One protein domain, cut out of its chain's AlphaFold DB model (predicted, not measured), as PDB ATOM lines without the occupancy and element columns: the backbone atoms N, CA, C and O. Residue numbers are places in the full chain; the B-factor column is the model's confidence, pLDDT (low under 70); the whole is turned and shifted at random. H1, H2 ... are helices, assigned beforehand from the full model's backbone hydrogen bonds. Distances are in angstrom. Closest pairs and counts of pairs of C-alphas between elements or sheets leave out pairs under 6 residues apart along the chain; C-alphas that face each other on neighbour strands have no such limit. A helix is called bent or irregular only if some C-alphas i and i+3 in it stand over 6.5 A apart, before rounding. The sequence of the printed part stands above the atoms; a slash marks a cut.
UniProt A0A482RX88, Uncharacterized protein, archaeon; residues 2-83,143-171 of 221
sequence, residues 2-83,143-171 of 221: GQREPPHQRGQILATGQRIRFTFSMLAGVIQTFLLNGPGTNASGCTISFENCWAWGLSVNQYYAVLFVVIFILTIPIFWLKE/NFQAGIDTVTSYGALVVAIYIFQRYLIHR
ATOM      1  N   GLY A   2      13.543  -8.958 -44.581       46.28
ATOM      2  CA  GLY A   2      14.686  -9.062 -45.498       46.28
ATOM      3  C   GLY A   2      14.410  -9.274 -46.994       46.28
ATOM      4  O   GLY A   2      15.373  -9.295 -47.735       46.28
ATOM      5  N   GLN A   3      13.171  -9.440 -47.468       57.62
ATOM      6  CA  GLN A   3      12.872  -9.553 -48.910       57.62
ATOM      7  C   GLN A   3      12.356  -8.252 -49.541       57.62
ATOM      8  O   GLN A   3      12.403  -8.128 -50.761       57.62
ATOM      9  N   ARG A   4      11.887  -7.295 -48.730       66.81
ATOM     10  CA  ARG A   4      11.233  -6.067 -49.212       66.81
ATOM     11  C   ARG A   4      12.194  -4.887 -49.349       66.81
ATOM     12  O   ARG A   4      11.974  -4.025 -50.184       66.81
ATOM     13  N   GLU A   5      13.288  -4.905 -48.592       74.44
ATOM     14  CA  GLU A   5      14.342  -3.895 -48.690       74.44
ATOM     15  C   GLU A   5      15.272  -4.159 -49.885       74.44
ATOM     16  O   GLU A   5      15.502  -5.333 -50.232       74.44
ATOM     17  N   PRO A   6      15.873  -3.116 -50.487       81.44
ATOM     18  CA  PRO A   6      16.877  -3.275 -51.531       81.44
ATOM     19  C   PRO A   6      18.031  -4.174 -51.053       81.44
ATOM     20  O   PRO A   6      18.513  -3.991 -49.931       81.44
ATOM     21  N   PRO A   7      18.532  -5.122 -51.873       78.62
ATOM     22  CA  PRO A   7      19.574  -6.067 -51.460       78.62
ATOM     23  C   PRO A   7      20.813  -5.416 -50.831       78.62
ATOM     24  O   PRO A   7      21.374  -5.960 -49.883       78.62
ATOM     25  N   HIS A   8      21.190  -4.226 -51.302       80.44
ATOM     26  CA  HIS A   8      22.346  -3.479 -50.808       80.44
ATOM     27  C   HIS A   8      22.138  -2.839 -49.419       80.44
ATOM     28  O   HIS A   8      23.119  -2.544 -48.743       80.44
ATOM     29  N   GLN A   9      20.892  -2.652 -48.963       81.75
ATOM     30  CA  GLN A   9      20.575  -2.004 -47.677       81.75
ATOM     31  C   GLN A   9      20.259  -3.004 -46.562       81.75
ATOM     32  O   GLN A   9      20.399  -2.683 -45.384       81.75
ATOM     33  N   ARG A  10      19.888  -4.243 -46.911       82.00
ATOM     34  CA  ARG A  10      19.469  -5.282 -45.950       82.00
ATOM     35  C   ARG A  10      20.473  -5.483 -44.819       82.00
ATOM     36  O   ARG A  10      20.089  -5.481 -43.654       82.00
ATOM     37  N   GLY A  11      21.755  -5.625 -45.158       80.56
ATOM     38  CA  GLY A  11      22.811  -5.815 -44.163       80.56
ATOM     39  C   GLY A  11      22.963  -4.612 -43.229       80.56
ATOM     40  O   GLY A  11      23.141  -4.788 -42.027       80.56
ATOM     41  N   GLN A  12      22.822  -3.391 -43.756       85.25
ATOM     42  CA  GLN A  12      22.922  -2.169 -42.959       85.25
ATOM     43  C   GLN A  12      21.731  -2.002 -42.014       85.25
ATOM     44  O   GLN A  12      21.926  -1.631 -40.860       85.25
ATOM     45  N   ILE A  13      20.516  -2.311 -42.469       85.62
ATOM     46  CA  ILE A  13      19.301  -2.234 -41.648       85.62
ATOM     47  C   ILE A  13      19.363  -3.262 -40.514       85.62
ATOM     48  O   ILE A  13      19.135  -2.914 -39.358       85.62
ATOM     49  N   LEU A  14      19.750  -4.507 -40.816       85.75
ATOM     50  CA  LEU A  14      19.904  -5.559 -39.806       85.75
ATOM     51  C   LEU A  14      20.985  -5.208 -38.774       85.75
ATOM     52  O   LEU A  14      20.742  -5.332 -37.573       85.75
ATOM     53  N   ALA A  15      22.149  -4.722 -39.221       85.81
ATOM     54  CA  ALA A  15      23.217  -4.277 -38.326       85.81
ATOM     55  C   ALA A  15      22.780  -3.088 -37.458       85.81
ATOM     56  O   ALA A  15      23.053  -3.063 -36.261       85.81
ATOM     57  N   THR A  16      22.044  -2.133 -38.032       87.38
ATOM     58  CA  THR A  16      21.510  -0.978 -37.298       87.38
ATOM     59  C   THR A  16      20.512  -1.416 -36.226       87.38
ATOM     60  O   THR A  16      20.590  -0.929 -35.101       87.38
ATOM     61  N   GLY A  17      19.632  -2.374 -36.529       87.00
ATOM     62  CA  GLY A  17      18.709  -2.950 -35.550       87.00
ATOM     63  C   GLY A  17      19.432  -3.607 -34.369       87.00
ATOM     64  O   GLY A  17      19.094  -3.340 -33.218       87.00
ATOM     65  N   GLN A  18      20.476  -4.400 -34.636       87.94
ATOM     66  CA  GLN A  18      21.294  -4.991 -33.569       87.94
ATOM     67  C   GLN A  18      22.051  -3.928 -32.768       87.94
ATOM     68  O   GLN A  18      22.077  -3.989 -31.543       87.94
ATOM     69  N   ARG A  19      22.606  -2.909 -33.432       88.75
ATOM     70  CA  ARG A  19      23.280  -1.797 -32.756       88.75
ATOM     71  C   ARG A  19      22.343  -1.093 -31.781       88.75
ATOM     72  O   ARG A  19      22.708  -0.929 -30.627       88.75
ATOM     73  N   ILE A  20      21.131  -0.742 -32.222       88.88
ATOM     74  CA  ILE A  20      20.108  -0.123 -31.369       88.88
ATOM     75  C   ILE A  20      19.806  -1.023 -30.169       88.88
ATOM     76  O   ILE A  20      19.847  -0.549 -29.036       88.88
ATOM     77  N   ARG A  21      19.569  -2.321 -30.398       87.88
ATOM     78  CA  ARG A  21      19.319  -3.294 -29.325       87.88
ATOM     79  C   ARG A  21      20.420  -3.262 -28.264       87.88
ATOM     80  O   ARG A  21      20.110  -3.094 -27.090       87.88
ATOM     81  N   PHE A  22      21.684  -3.387 -28.664       89.12
ATOM     82  CA  PHE A  22      22.792  -3.405 -27.709       89.12
ATOM     83  C   PHE A  22      23.065  -2.037 -27.078       89.12
ATOM     84  O   PHE A  22      23.464  -1.981 -25.923       89.12
ATOM     85  N   THR A  23      22.774  -0.928 -27.766       90.12
ATOM     86  CA  THR A  23      22.795   0.406 -27.149       90.12
ATOM     87  C   THR A  23      21.771   0.503 -26.018       90.12
ATOM     88  O   THR A  23      22.101   1.000 -24.947       90.12
ATOM     89  N   PHE A  24      20.553  -0.016 -26.201       88.56
ATOM     90  CA  PHE A  24      19.566  -0.065 -25.117       88.56
ATOM     91  C   PHE A  24      19.977  -1.015 -23.986       88.56
ATOM     92  O   PHE A  24      19.761  -0.683 -22.824       88.56
ATOM     93  N   SER A  25      20.617  -2.147 -24.292       88.00
ATOM     94  CA  SER A  25      21.205  -3.023 -23.268       88.00
ATOM     95  C   SER A  25      22.304  -2.320 -22.461       88.00
ATOM     96  O   SER A  25      22.329  -2.429 -21.240       88.00
ATOM     97  N   MET A  26      23.156  -1.527 -23.115       88.75
ATOM     98  CA  MET A  26      24.164  -0.697 -22.450       88.75
ATOM     99  C   MET A  26      23.514   0.366 -21.550       88.75
ATOM    100  O   MET A  26      23.932   0.540 -20.411       88.75
ATOM    101  N   LEU A  27      22.461   1.048 -22.019       89.12
ATOM    102  CA  LEU A  27      21.709   2.018 -21.208       89.12
ATOM    103  C   LEU A  27      21.041   1.365 -19.991       89.12
ATOM    104  O   LEU A  27      21.014   1.963 -18.917       89.12
ATOM    105  N   ALA A  28      20.535   0.139 -20.138       86.06
ATOM    106  CA  ALA A  28      20.032  -0.639 -19.013       86.06
ATOM    107  C   ALA A  28      21.151  -0.948 -18.002       86.06
ATOM    108  O   ALA A  28      20.927  -0.802 -16.804       86.06
ATOM    109  N   GLY A  29      22.359  -1.267 -18.482       86.81
ATOM    110  CA  GLY A  29      23.560  -1.390 -17.652       86.81
ATOM    111  C   GLY A  29      23.851  -0.117 -16.857       86.81
ATOM    112  O   GLY A  29      24.007  -0.187 -15.646       86.81
ATOM    113  N   VAL A  30      23.805   1.060 -17.492       89.12
ATOM    114  CA  VAL A  30      23.984   2.357 -16.805       89.12
ATOM    115  C   VAL A  30      22.931   2.549 -15.710       89.12
ATOM    116  O   VAL A  30      23.259   2.923 -14.586       89.12
ATOM    117  N   ILE A  31      21.661   2.268 -16.009       87.50
ATOM    118  CA  ILE A  31      20.582   2.334 -15.014       87.50
ATOM    119  C   ILE A  31      20.881   1.395 -13.842       87.50
ATOM    120  O   ILE A  31      20.768   1.814 -12.694       87.50
ATOM    121  N   GLN A  32      21.306   0.162 -14.108       85.12
ATOM    122  CA  GLN A  32      21.682  -0.798 -13.075       85.12
ATOM    123  C   GLN A  32      22.859  -0.294 -12.225       85.12
ATOM    124  O   GLN A  32      22.741  -0.278 -11.001       85.12
ATOM    125  N   THR A  33      23.936   0.199 -12.848       87.06
ATOM    126  CA  THR A  33      25.123   0.742 -12.167       87.06
ATOM    127  C   THR A  33      24.763   1.847 -11.178       87.06
ATOM    128  O   THR A  33      25.231   1.837 -10.042       87.06
ATOM    129  N   PHE A  34      23.949   2.817 -11.609       88.44
ATOM    130  CA  PHE A  34      23.701   4.033 -10.832       88.44
ATOM    131  C   PHE A  34      22.466   3.948  -9.935       88.44
ATOM    132  O   PHE A  34      22.424   4.613  -8.905       88.44
ATOM    133  N   LEU A  35      21.450   3.167 -10.306       88.81
ATOM    134  CA  LEU A  35      20.182   3.123  -9.577       88.81
ATOM    135  C   LEU A  35      20.038   1.893  -8.681       88.81
ATOM    136  O   LEU A  35      19.192   1.931  -7.797       88.81
ATOM    137  N   LEU A  36      20.838   0.835  -8.857       87.12
ATOM    138  CA  LEU A  36      20.727  -0.405  -8.072       87.12
ATOM    139  C   LEU A  36      21.924  -0.667  -7.151       87.12
ATOM    140  O   LEU A  36      22.055  -1.771  -6.625       87.12
ATOM    141  N   ASN A  37      22.761   0.337  -6.875       86.50
ATOM    142  CA  ASN A  37      23.851   0.209  -5.903       86.50
ATOM    143  C   ASN A  37      23.474   0.631  -4.466       86.50
ATOM    144  O   ASN A  37      24.347   0.985  -3.675       86.50
ATOM    145  N   GLY A  38      22.183   0.623  -4.122       85.56
ATOM    146  CA  GLY A  38      21.695   1.015  -2.799       85.56
ATOM    147  C   GLY A  38      21.553  -0.153  -1.809       85.56
ATOM    148  O   GLY A  38      21.700  -1.321  -2.179       85.56
ATOM    149  N   PRO A  39      21.178   0.123  -0.545       83.06
ATOM    150  CA  PRO A  39      21.064  -0.904   0.495       83.06
ATOM    151  C   PRO A  39      19.900  -1.878   0.268       83.06
ATOM    152  O   PRO A  39      19.899  -2.973   0.812       83.06
ATOM    153  N   GLY A  40      18.898  -1.476  -0.524       81.50
ATOM    154  CA  GLY A  40      17.731  -2.304  -0.849       81.50
ATOM    155  C   GLY A  40      17.968  -3.342  -1.951       81.50
ATOM    156  O   GLY A  40      17.055  -4.108  -2.253       81.50
ATOM    157  N   THR A  41      19.147  -3.337  -2.576       81.56
ATOM    158  CA  THR A  41      19.504  -4.189  -3.724       81.56
ATOM    159  C   THR A  41      20.868  -4.868  -3.574       81.56
ATOM    160  O   THR A  41      21.139  -5.823  -4.296       81.56
ATOM    161  N   ASN A  42      21.720  -4.402  -2.656       79.19
ATOM    162  CA  ASN A  42      22.975  -5.050  -2.264       79.19
ATOM    163  C   ASN A  42      22.780  -5.991  -1.055       79.19
ATOM    164  O   ASN A  42      21.721  -6.018  -0.428       79.19
ATOM    165  N   ALA A  43      23.817  -6.764  -0.712       73.88
ATOM    166  CA  ALA A  43      23.803  -7.668   0.440       73.88
ATOM    167  C   ALA A  43      23.515  -6.939   1.773       73.88
ATOM    168  O   ALA A  43      23.924  -5.792   1.988       73.88
ATOM    169  N   SER A  44      22.832  -7.626   2.697       74.00
ATOM    170  CA  SER A  44      22.485  -7.082   4.015       74.00
ATOM    171  C   SER A  44      23.739  -6.725   4.820       74.00
ATOM    172  O   SER A  44      24.599  -7.579   5.022       74.00
ATOM    173  N   GLY A  45      23.820  -5.487   5.316       74.38
ATOM    174  CA  GLY A  45      24.965  -5.009   6.100       74.38
ATOM    175  C   GLY A  45      26.122  -4.447   5.270       74.38
ATOM    176  O   GLY A  45      27.205  -4.248   5.811       74.38
ATOM    177  N   CYS A  46      25.913  -4.176   3.976       76.25
ATOM    178  CA  CYS A  46      26.931  -3.543   3.145       76.25
ATOM    179  C   CYS A  46      27.344  -2.166   3.701       76.25
ATOM    180  O   CYS A  46      26.498  -1.313   3.985       76.25
ATOM    181  N   THR A  47      28.652  -1.950   3.846       83.12
ATOM    182  CA  THR A  47      29.215  -0.686   4.327       83.12
ATOM    183  C   THR A  47      28.935   0.428   3.325       83.12
ATOM    184  O   THR A  47      29.279   0.308   2.149       83.12
ATOM    185  N   ILE A  48      28.347   1.531   3.796       84.62
ATOM    186  CA  ILE A  48      28.063   2.687   2.945       84.62
ATOM    187  C   ILE A  48      29.389   3.349   2.549       84.62
ATOM    188  O   ILE A  48      30.062   3.966   3.374       84.62
ATOM    189  N   SER A  49      29.764   3.218   1.283       82.75
ATOM    190  CA  SER A  49      30.947   3.830   0.682       82.75
ATOM    191  C   SER A  49      30.757   3.947  -0.830       82.75
ATOM    192  O   SER A  49      29.895   3.296  -1.416       82.75
ATOM    193  N   PHE A  50      31.570   4.777  -1.485       77.00
ATOM    194  CA  PHE A  50      31.515   4.897  -2.945       77.00
ATOM    195  C   PHE A  50      31.817   3.565  -3.651       77.00
ATOM    196  O   PHE A  50      31.177   3.245  -4.650       77.00
ATOM    197  N   GLU A  51      32.759   2.799  -3.100       72.94
ATOM    198  CA  GLU A  51      33.265   1.550  -3.680       72.94
ATOM    199  C   GLU A  51      32.324   0.357  -3.458       72.94
ATOM    200  O   GLU A  51      32.274  -0.534  -4.302       72.94
ATOM    201  N   ASN A  52      31.555   0.356  -2.360       75.88
ATOM    202  CA  ASN A  52      30.736  -0.790  -1.960       75.88
ATOM    203  C   ASN A  52      29.241  -0.543  -2.191       75.88
ATOM    204  O   ASN A  52      28.658  -1.075  -3.131       75.88
ATOM    205  N   CYS A  53      28.608   0.278  -1.352       84.06
ATOM    206  CA  CYS A  53      27.173   0.545  -1.423       84.06
ATOM    207  C   CYS A  53      26.879   2.016  -1.171       84.06
ATOM    208  O   CYS A  53      27.389   2.635  -0.237       84.06
ATOM    209  N   TRP A  54      26.025   2.587  -2.005       87.94
ATOM    210  CA  TRP A  54      25.643   3.981  -1.888       87.94
ATOM    211  C   TRP A  54      24.530   4.137  -0.858       87.94
ATOM    212  O   TRP A  54      23.702   3.255  -0.658       87.94
ATOM    213  N   ALA A  55      24.475   5.303  -0.215       85.75
ATOM    214  CA  ALA A  55      23.416   5.616   0.748       85.75
ATOM    215  C   ALA A  55      22.015   5.684   0.104       85.75
ATOM    216  O   ALA A  55      21.007   5.751   0.804       85.75
ATOM    217  N   TRP A  56      21.953   5.701  -1.227       87.25
ATOM    218  CA  TRP A  56      20.745   5.850  -2.016       87.25
ATOM    219  C   TRP A  56      20.723   4.822  -3.149       87.25
ATOM    220  O   TRP A  56      21.758   4.335  -3.597       87.25
ATOM    221  N   GLY A  57      19.522   4.497  -3.609       86.06
ATOM    222  CA  GLY A  57      19.273   3.579  -4.711       86.06
ATOM    223  C   GLY A  57      17.797   3.208  -4.750       86.06
ATOM    224  O   GLY A  57      17.070   3.403  -3.773       86.06
ATOM    225  N   LEU A  58      17.344   2.702  -5.888       88.00
ATOM    226  CA  LEU A  58      16.006   2.156  -6.033       88.00
ATOM    227  C   LEU A  58      15.920   0.820  -5.301       88.00
ATOM    228  O   LEU A  58      16.838   0.005  -5.347       88.00
ATOM    229  N   SER A  59      14.779   0.563  -4.671       86.94
ATOM    230  CA  SER A  59      14.433  -0.798  -4.269       86.94
ATOM    231  C   SER A  59      14.106  -1.653  -5.495       86.94
ATOM    232  O   SER A  59      13.740  -1.139  -6.555       86.94
ATOM    233  N   VAL A  60      14.148  -2.976  -5.329       84.88
ATOM    234  CA  VAL A  60      13.750  -3.939  -6.371       84.88
ATOM    235  C   VAL A  60      12.356  -3.617  -6.937       84.88
ATOM    236  O   VAL A  60      12.156  -3.615  -8.150       84.88
ATOM    237  N   ASN A  61      11.401  -3.251  -6.077       88.69
ATOM    238  CA  ASN A  61      10.043  -2.893  -6.499       88.69
ATOM    239  C   ASN A  61      10.004  -1.593  -7.315       88.69
ATOM    240  O   ASN A  61       9.294  -1.513  -8.318       88.69
ATOM    241  N   GLN A  62      10.776  -0.580  -6.913       89.75
ATOM    242  CA  GLN A  62      10.871   0.679  -7.657       89.75
ATOM    243  C   GLN A  62      11.536   0.473  -9.021       89.75
ATOM    244  O   GLN A  62      11.094   1.053 -10.008       89.75
ATOM    245  N   TYR A  63      12.545  -0.393  -9.098       86.75
ATOM    246  CA  TYR A  63      13.170  -0.776 -10.358       86.75
ATOM    247  C   TYR A  63      12.173  -1.428 -11.325       86.75
ATOM    248  O   TYR A  63      12.056  -0.993 -12.471       86.75
ATOM    249  N   TYR A  64      11.381  -2.402 -10.864       86.94
ATOM    250  CA  TYR A  64      10.337  -3.011 -11.697       86.94
ATOM    251  C   TYR A  64       9.256  -2.011 -12.123       86.94
ATOM    252  O   TYR A  64       8.781  -2.080 -13.257       86.94
ATOM    253  N   ALA A  65       8.907  -1.045 -11.269       89.88
ATOM    254  CA  ALA A  65       7.993   0.032 -11.640       89.88
ATOM    255  C   ALA A  65       8.570   0.916 -12.761       89.88
ATOM    256  O   ALA A  65       7.861   1.239 -13.714       89.88
ATOM    257  N   VAL A  66       9.864   1.253 -12.702       88.62
ATOM    258  CA  VAL A  66      10.552   1.984 -13.779       88.62
ATOM    259  C   VAL A  66      10.548   1.173 -15.075       88.62
ATOM    260  O   VAL A  66      10.185   1.713 -16.118       88.62
ATOM    261  N   LEU A  67      10.878  -0.124 -15.025       86.75
ATOM    262  CA  LEU A  67      10.834  -0.998 -16.204       86.75
ATOM    263  C   LEU A  67       9.438  -1.042 -16.830       86.75
ATOM    264  O   LEU A  67       9.305  -0.939 -18.049       86.75
ATOM    265  N   PHE A  68       8.400  -1.147 -16.001       88.69
ATOM    266  CA  PHE A  68       7.015  -1.123 -16.452       88.69
ATOM    267  C   PHE A  68       6.700   0.182 -17.189       88.69
ATOM    268  O   PHE A  68       6.243   0.138 -18.328       88.69
ATOM    269  N   VAL A  69       7.027   1.339 -16.606       91.44
ATOM    270  CA  VAL A  69       6.820   2.657 -17.236       91.44
ATOM    271  C   VAL A  69       7.583   2.786 -18.559       91.44
ATOM    272  O   VAL A  69       7.023   3.268 -19.545       91.44
ATOM    273  N   VAL A  70       8.831   2.315 -18.620       87.12
ATOM    274  CA  VAL A  70       9.647   2.343 -19.845       87.12
ATOM    275  C   VAL A  70       8.990   1.540 -20.970       87.12
ATOM    276  O   VAL A  70       8.978   2.007 -22.107       87.12
ATOM    277  N   ILE A  71       8.384   0.385 -20.677       87.75
ATOM    278  CA  ILE A  71       7.655  -0.407 -21.680       87.75
ATOM    279  C   ILE A  71       6.513   0.410 -22.299       87.75
ATOM    280  O   ILE A  71       6.380   0.426 -23.525       87.75
ATOM    281  N   PHE A  72       5.725   1.142 -21.502       88.94
ATOM    282  CA  PHE A  72       4.669   2.005 -22.049       88.94
ATOM    283  C   PHE A  72       5.239   3.110 -22.928       88.94
ATOM    284  O   PHE A  72       4.767   3.291 -24.048       88.94
ATOM    285  N   ILE A  73       6.286   3.798 -22.464       89.25
ATOM    286  CA  ILE A  73       6.935   4.868 -23.231       89.25
ATOM    287  C   ILE A  73       7.445   4.338 -24.577       89.25
ATOM    288  O   ILE A  73       7.234   4.977 -25.605       89.25
ATOM    289  N   LEU A  74       8.062   3.155 -24.597       85.25
ATOM    290  CA  LEU A  74       8.573   2.529 -25.821       85.25
ATOM    291  C   LEU A  74       7.471   1.981 -26.738       85.25
ATOM    292  O   LEU A  74       7.704   1.817 -27.935       85.25
ATOM    293  N   THR A  75       6.271   1.734 -26.213       86.69
ATOM    294  CA  THR A  75       5.111   1.318 -27.016       86.69
ATOM    295  C   THR A  75       4.489   2.504 -27.755       86.69
ATOM    296  O   THR A  75       3.953   2.328 -28.845       86.69
ATOM    297  N   ILE A  76       4.604   3.727 -27.221       88.75
ATOM    298  CA  ILE A  76       4.021   4.933 -27.830       88.75
ATOM    299  C   ILE A  76       4.461   5.117 -29.303       88.75
ATOM    300  O   ILE A  76       3.586   5.247 -30.161       88.75
ATOM    301  N   PRO A  77       5.764   5.041 -29.657       84.50
ATOM    302  CA  PRO A  77       6.208   5.118 -31.049       84.50
ATOM    303  C   PRO A  77       5.639   4.044 -31.978       84.50
ATOM    304  O   PRO A  77       5.542   4.280 -33.182       84.50
ATOM    305  N   ILE A  78       5.249   2.878 -31.451       84.81
ATOM    306  CA  ILE A  78       4.660   1.795 -32.249       84.81
ATOM    307  C   ILE A  78       3.310   2.226 -32.824       84.81
ATOM    308  O   ILE A  78       3.016   1.908 -33.969       84.81
ATOM    309  N   PHE A  79       2.535   3.035 -32.099       83.00
ATOM    310  CA  PHE A  79       1.273   3.573 -32.617       83.00
ATOM    311  C   PHE A  79       1.463   4.580 -33.762       83.00
ATOM    312  O   PHE A  79       0.525   4.832 -34.514       83.00
ATOM    313  N   TRP A  80       2.665   5.141 -33.923       85.38
ATOM    314  CA  TRP A  80       3.012   6.025 -35.041       85.38
ATOM    315  C   TRP A  80       3.752   5.312 -36.175       85.38
ATOM    316  O   TRP A  80       3.974   5.910 -37.232       85.38
ATOM    317  N   LEU A  81       4.126   4.043 -35.994       81.75
ATOM    318  CA  LEU A  81       4.682   3.236 -37.071       81.75
ATOM    319  C   LEU A  81       3.569   2.933 -38.071       81.75
ATOM    320  O   LEU A  81       2.606   2.232 -37.773       81.75
ATOM    321  N   LYS A  82       3.708   3.485 -39.280       76.81
ATOM    322  CA  LYS A  82       2.771   3.244 -40.373       76.81
ATOM    323  C   LYS A  82       2.771   1.756 -40.706       76.81
ATOM    324  O   LYS A  82       3.763   1.230 -41.216       76.81
ATOM    325  N   GLU A  83       1.662   1.094 -40.399       68.00
ATOM    326  CA  GLU A  83       1.486  -0.313 -40.717       68.00
ATOM    327  C   GLU A  83       1.525  -0.500 -42.239       68.00
ATOM    328  O   GLU A  83       1.021   0.322 -43.013       68.00
ATOM    329  N   ASN A 143      26.982  -4.398  -7.118       79.94
ATOM    330  CA  ASN A 143      26.034  -4.038  -8.183       79.94
ATOM    331  C   ASN A 143      26.563  -2.912  -9.089       79.94
ATOM    332  O   ASN A 143      26.248  -2.880 -10.280       79.94
ATOM    333  N   PHE A 144      27.389  -2.012  -8.546       83.31
ATOM    334  CA  PHE A 144      28.107  -1.013  -9.333       83.31
ATOM    335  C   PHE A 144      29.057  -1.672 -10.339       83.31
ATOM    336  O   PHE A 144      28.971  -1.392 -11.533       83.31
ATOM    337  N   GLN A 145      29.912  -2.584  -9.876       83.06
ATOM    338  CA  GLN A 145      30.872  -3.294 -10.720       83.06
ATOM    339  C   GLN A 145      30.186  -4.173 -11.774       83.06
ATOM    340  O   GLN A 145      30.540  -4.093 -12.946       83.06
ATOM    341  N   ALA A 146      29.147  -4.923 -11.398       82.31
ATOM    342  CA  ALA A 146      28.345  -5.719 -12.332       82.31
ATOM    343  C   ALA A 146      27.633  -4.848 -13.387       82.31
ATOM    344  O   ALA A 146      27.503  -5.219 -14.556       82.31
ATOM    345  N   GLY A 147      27.183  -3.653 -12.994       85.00
ATOM    346  CA  GLY A 147      26.638  -2.682 -13.935       85.00
ATOM    347  C   GLY A 147      27.704  -2.145 -14.897       85.00
ATOM    348  O   GLY A 147      27.441  -2.032 -16.093       85.00
ATOM    349  N   ILE A 148      28.911  -1.834 -14.403       87.69
ATOM    350  CA  ILE A 148      30.036  -1.407 -15.251       87.69
ATOM    351  C   ILE A 148      30.404  -2.499 -16.255       87.69
ATOM    352  O   ILE A 148      30.510  -2.171 -17.432       87.69
ATOM    353  N   ASP A 149      30.503  -3.757 -15.824       84.19
ATOM    354  CA  ASP A 149      30.699  -4.910 -16.712       84.19
ATOM    355  C   ASP A 149      29.652  -4.954 -17.830       84.19
ATOM    356  O   ASP A 149      29.971  -4.927 -19.020       84.19
ATOM    357  N   THR A 150      28.376  -4.860 -17.462       84.88
ATOM    358  CA  THR A 150      27.276  -4.811 -18.432       84.88
ATOM    359  C   THR A 150      27.455  -3.667 -19.444       84.88
ATOM    360  O   THR A 150      27.242  -3.844 -20.649       84.88
ATOM    361  N   VAL A 151      27.857  -2.477 -18.985       89.25
ATOM    362  CA  VAL A 151      28.105  -1.310 -19.846       89.25
ATOM    363  C   VAL A 151      29.303  -1.536 -20.762       89.25
ATOM    364  O   VAL A 151      29.204  -1.240 -21.955       89.25
ATOM    365  N   THR A 152      30.419  -2.054 -20.250       88.81
ATOM    366  CA  THR A 152      31.628  -2.303 -21.042       88.81
ATOM    367  C   THR A 152      31.396  -3.387 -22.082       88.81
ATOM    368  O   THR A 152      31.743  -3.182 -23.247       88.81
ATOM    369  N   SER A 153      30.721  -4.474 -21.719       85.75
ATOM    370  CA  SER A 153      30.446  -5.611 -22.597       85.75
ATOM    371  C   SER A 153      29.481  -5.237 -23.721       85.75
ATOM    372  O   SER A 153      29.780  -5.432 -24.906       85.75
ATOM    373  N   TYR A 154      28.366  -4.566 -23.413       88.06
ATOM    374  CA  TYR A 154      27.467  -4.077 -24.463       88.06
ATOM    375  C   TYR A 154      28.045  -2.898 -25.255       88.06
ATOM    376  O   TYR A 154      27.794  -2.797 -26.458       88.06
ATOM    377  N   GLY A 155      28.853  -2.040 -24.632       90.12
ATOM    378  CA  GLY A 155      29.586  -0.974 -25.314       90.12
ATOM    379  C   GLY A 155      30.564  -1.528 -26.350       90.12
ATOM    380  O   GLY A 155      30.553  -1.097 -27.506       90.12
ATOM    381  N   ALA A 156      31.339  -2.551 -25.979       88.62
ATOM    382  CA  ALA A 156      32.229  -3.270 -26.882       88.62
ATOM    383  C   ALA A 156      31.455  -3.901 -28.050       88.62
ATOM    384  O   ALA A 156      31.868  -3.755 -29.201       88.62
ATOM    385  N   LEU A 157      30.290  -4.511 -27.797       87.94
ATOM    386  CA  LEU A 157      29.425  -5.059 -28.851       87.94
ATOM    387  C   LEU A 157      28.882  -3.980 -29.801       87.94
ATOM    388  O   LEU A 157      28.872  -4.176 -31.018       87.94
ATOM    389  N   VAL A 158      28.468  -2.819 -29.286       91.06
ATOM    390  CA  VAL A 158      28.028  -1.679 -30.111       91.06
ATOM    391  C   VAL A 158      29.163  -1.201 -31.018       91.06
ATOM    392  O   VAL A 158      28.945  -0.995 -32.218       91.06
ATOM    393  N   VAL A 159      30.376  -1.070 -30.476       91.62
ATOM    394  CA  VAL A 159      31.578  -0.701 -31.239       91.62
ATOM    395  C   VAL A 159      31.917  -1.772 -32.276       91.62
ATOM    396  O   VAL A 159      32.155  -1.440 -33.439       91.62
ATOM    397  N   ALA A 160      31.868  -3.053 -31.912       87.69
ATOM    398  CA  ALA A 160      32.131  -4.165 -32.822       87.69
ATOM    399  C   ALA A 160      31.148  -4.176 -34.003       87.69
ATOM    400  O   ALA A 160      31.564  -4.314 -35.154       87.69
ATOM    401  N   ILE A 161      29.857  -3.945 -33.752       89.25
ATOM    402  CA  ILE A 161      28.837  -3.858 -34.808       89.25
ATOM    403  C   ILE A 161      29.047  -2.623 -35.675       89.25
ATOM    404  O   ILE A 161      28.877  -2.700 -36.891       89.25
ATOM    405  N   TYR A 162      29.441  -1.492 -35.089       90.88
ATOM    406  CA  TYR A 162      29.780  -0.295 -35.852       90.88
ATOM    407  C   TYR A 162      30.965  -0.546 -36.800       90.88
ATOM    408  O   TYR A 162      30.871  -0.243 -37.993       90.88
ATOM    409  N   ILE A 163      32.040  -1.166 -36.307       90.50
ATOM    410  CA  ILE A 163      33.200  -1.566 -37.118       90.50
ATOM    411  C   ILE A 163      32.767  -2.549 -38.210       90.50
ATOM    412  O   ILE A 163      33.123  -2.371 -39.377       90.50
ATOM    413  N   PHE A 164      31.954  -3.548 -37.861       88.12
ATOM    414  CA  PHE A 164      31.431  -4.523 -38.811       88.12
ATOM    415  C   PHE A 164      30.636  -3.846 -39.933       88.12
ATOM    416  O   PHE A 164      30.917  -4.058 -41.113       88.12
ATOM    417  N   GLN A 165      29.692  -2.974 -39.571       86.44
ATOM    418  CA  GLN A 165      28.839  -2.243 -40.504       86.44
ATOM    419  C   GLN A 165      29.649  -1.321 -41.423       86.44
ATOM    420  O   GLN A 165      29.323  -1.206 -42.603       86.44
ATOM    421  N   ARG A 166      30.692  -0.663 -40.901       88.69
ATOM    422  CA  ARG A 166      31.490   0.312 -41.655       88.69
ATOM    423  C   ARG A 166      32.547  -0.333 -42.550       88.69
ATOM    424  O   ARG A 166      32.762   0.162 -43.653       88.69
ATOM    425  N   TYR A 167      33.201  -1.403 -42.093       88.81
ATOM    426  CA  TYR A 167      34.413  -1.929 -42.737       88.81
ATOM    427  C   TYR A 167      34.318  -3.388 -43.197       88.81
ATOM    428  O   TYR A 167      34.991  -3.763 -44.158       88.81
ATOM    429  N   LEU A 168      33.506  -4.223 -42.541       87.38
ATOM    430  CA  LEU A 168      33.493  -5.674 -42.782       87.38
ATOM    431  C   LEU A 168      32.259  -6.161 -43.548       87.38
ATOM    432  O   LEU A 168      32.274  -7.276 -44.055       87.38
ATOM    433  N   ILE A 169      31.236  -5.322 -43.728       83.81
ATOM    434  CA  ILE A 169      29.988  -5.697 -44.413       83.81
ATOM    435  C   ILE A 169      30.188  -6.123 -45.878       83.81
ATOM    436  O   ILE A 169      29.427  -6.933 -46.400       83.81
ATOM    437  N   HIS A 170      31.225  -5.597 -46.536       83.31
ATOM    438  CA  HIS A 170      31.595  -5.950 -47.912       83.31
ATOM    439  C   HIS A 170      32.681  -7.033 -47.984       83.31
ATOM    440  O   HIS A 170      33.060  -7.462 -49.074       83.31
ATOM    441  N   ARG A 171      33.221  -7.462 -46.839       83.94
ATOM    442  CA  ARG A 171      34.214  -8.537 -46.759       83.94
ATOM    443  C   ARG A 171      33.506  -9.891 -46.719       83.94
ATOM    444  O   ARG A 171      32.302  -9.996 -46.499       83.94
TER     445      ARG A 171
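This is residues 2 to 83 and 143 to 171 of the 221 residues of an uncharacterized protein of archaeon (UniProt A0A482RX88). Long helix H1 runs along the middle of a flat, open layer, with H3 side by side with it and H2 splayed away on its other side as an arm. A long loop, residues 36 to 59, lies beyond the end of H1 and leads into H2. The printed part has 111 residues with three named helices, H1, H2, H3 in chain order, and no named strand: all helix. It is loose, with a radius of gyration of the C-alphas of 18.6 A, spanning 58 by 35 by 14 A.

H1, residues 7 to 35, measures 42.9 A from C-alpha 7 at (19.574, -6.067, -51.460); it is irregular, C-alphas 8 and 11 being 7.1 A apart. H3, residues 143 to 168, measures 35.4 A and ends at C-alpha 168, (33.493, -5.674, -42.782). H2, residues 60 to 80, measures 32.2 A.

H1 and H3 touch, closest at the C-alphas of Thr 33 and Gly 147, 4.1 A, running opposite ways at a shallow tilt of 15 degrees. H1 and H2 are near each other, their closest C-alphas 8.1 A apart. H2 and H3 are apart. Every O i to N i+4 pair is within hydrogen-bond range in H3, 23 of 25 in H1 and 13 of 17 in H2.

C-alphas 6 and 45, the farthest apart, are 58.2 A apart. Residues 68 to 83, of which 68 to 80 belong to H2, stand free. The H1 to H2 link is long; residues 84 to 142 are not printed, a gap of 40.9 A between C-alphas 83 and 143. Residues 2 to 4 and 83 have pLDDT under 70.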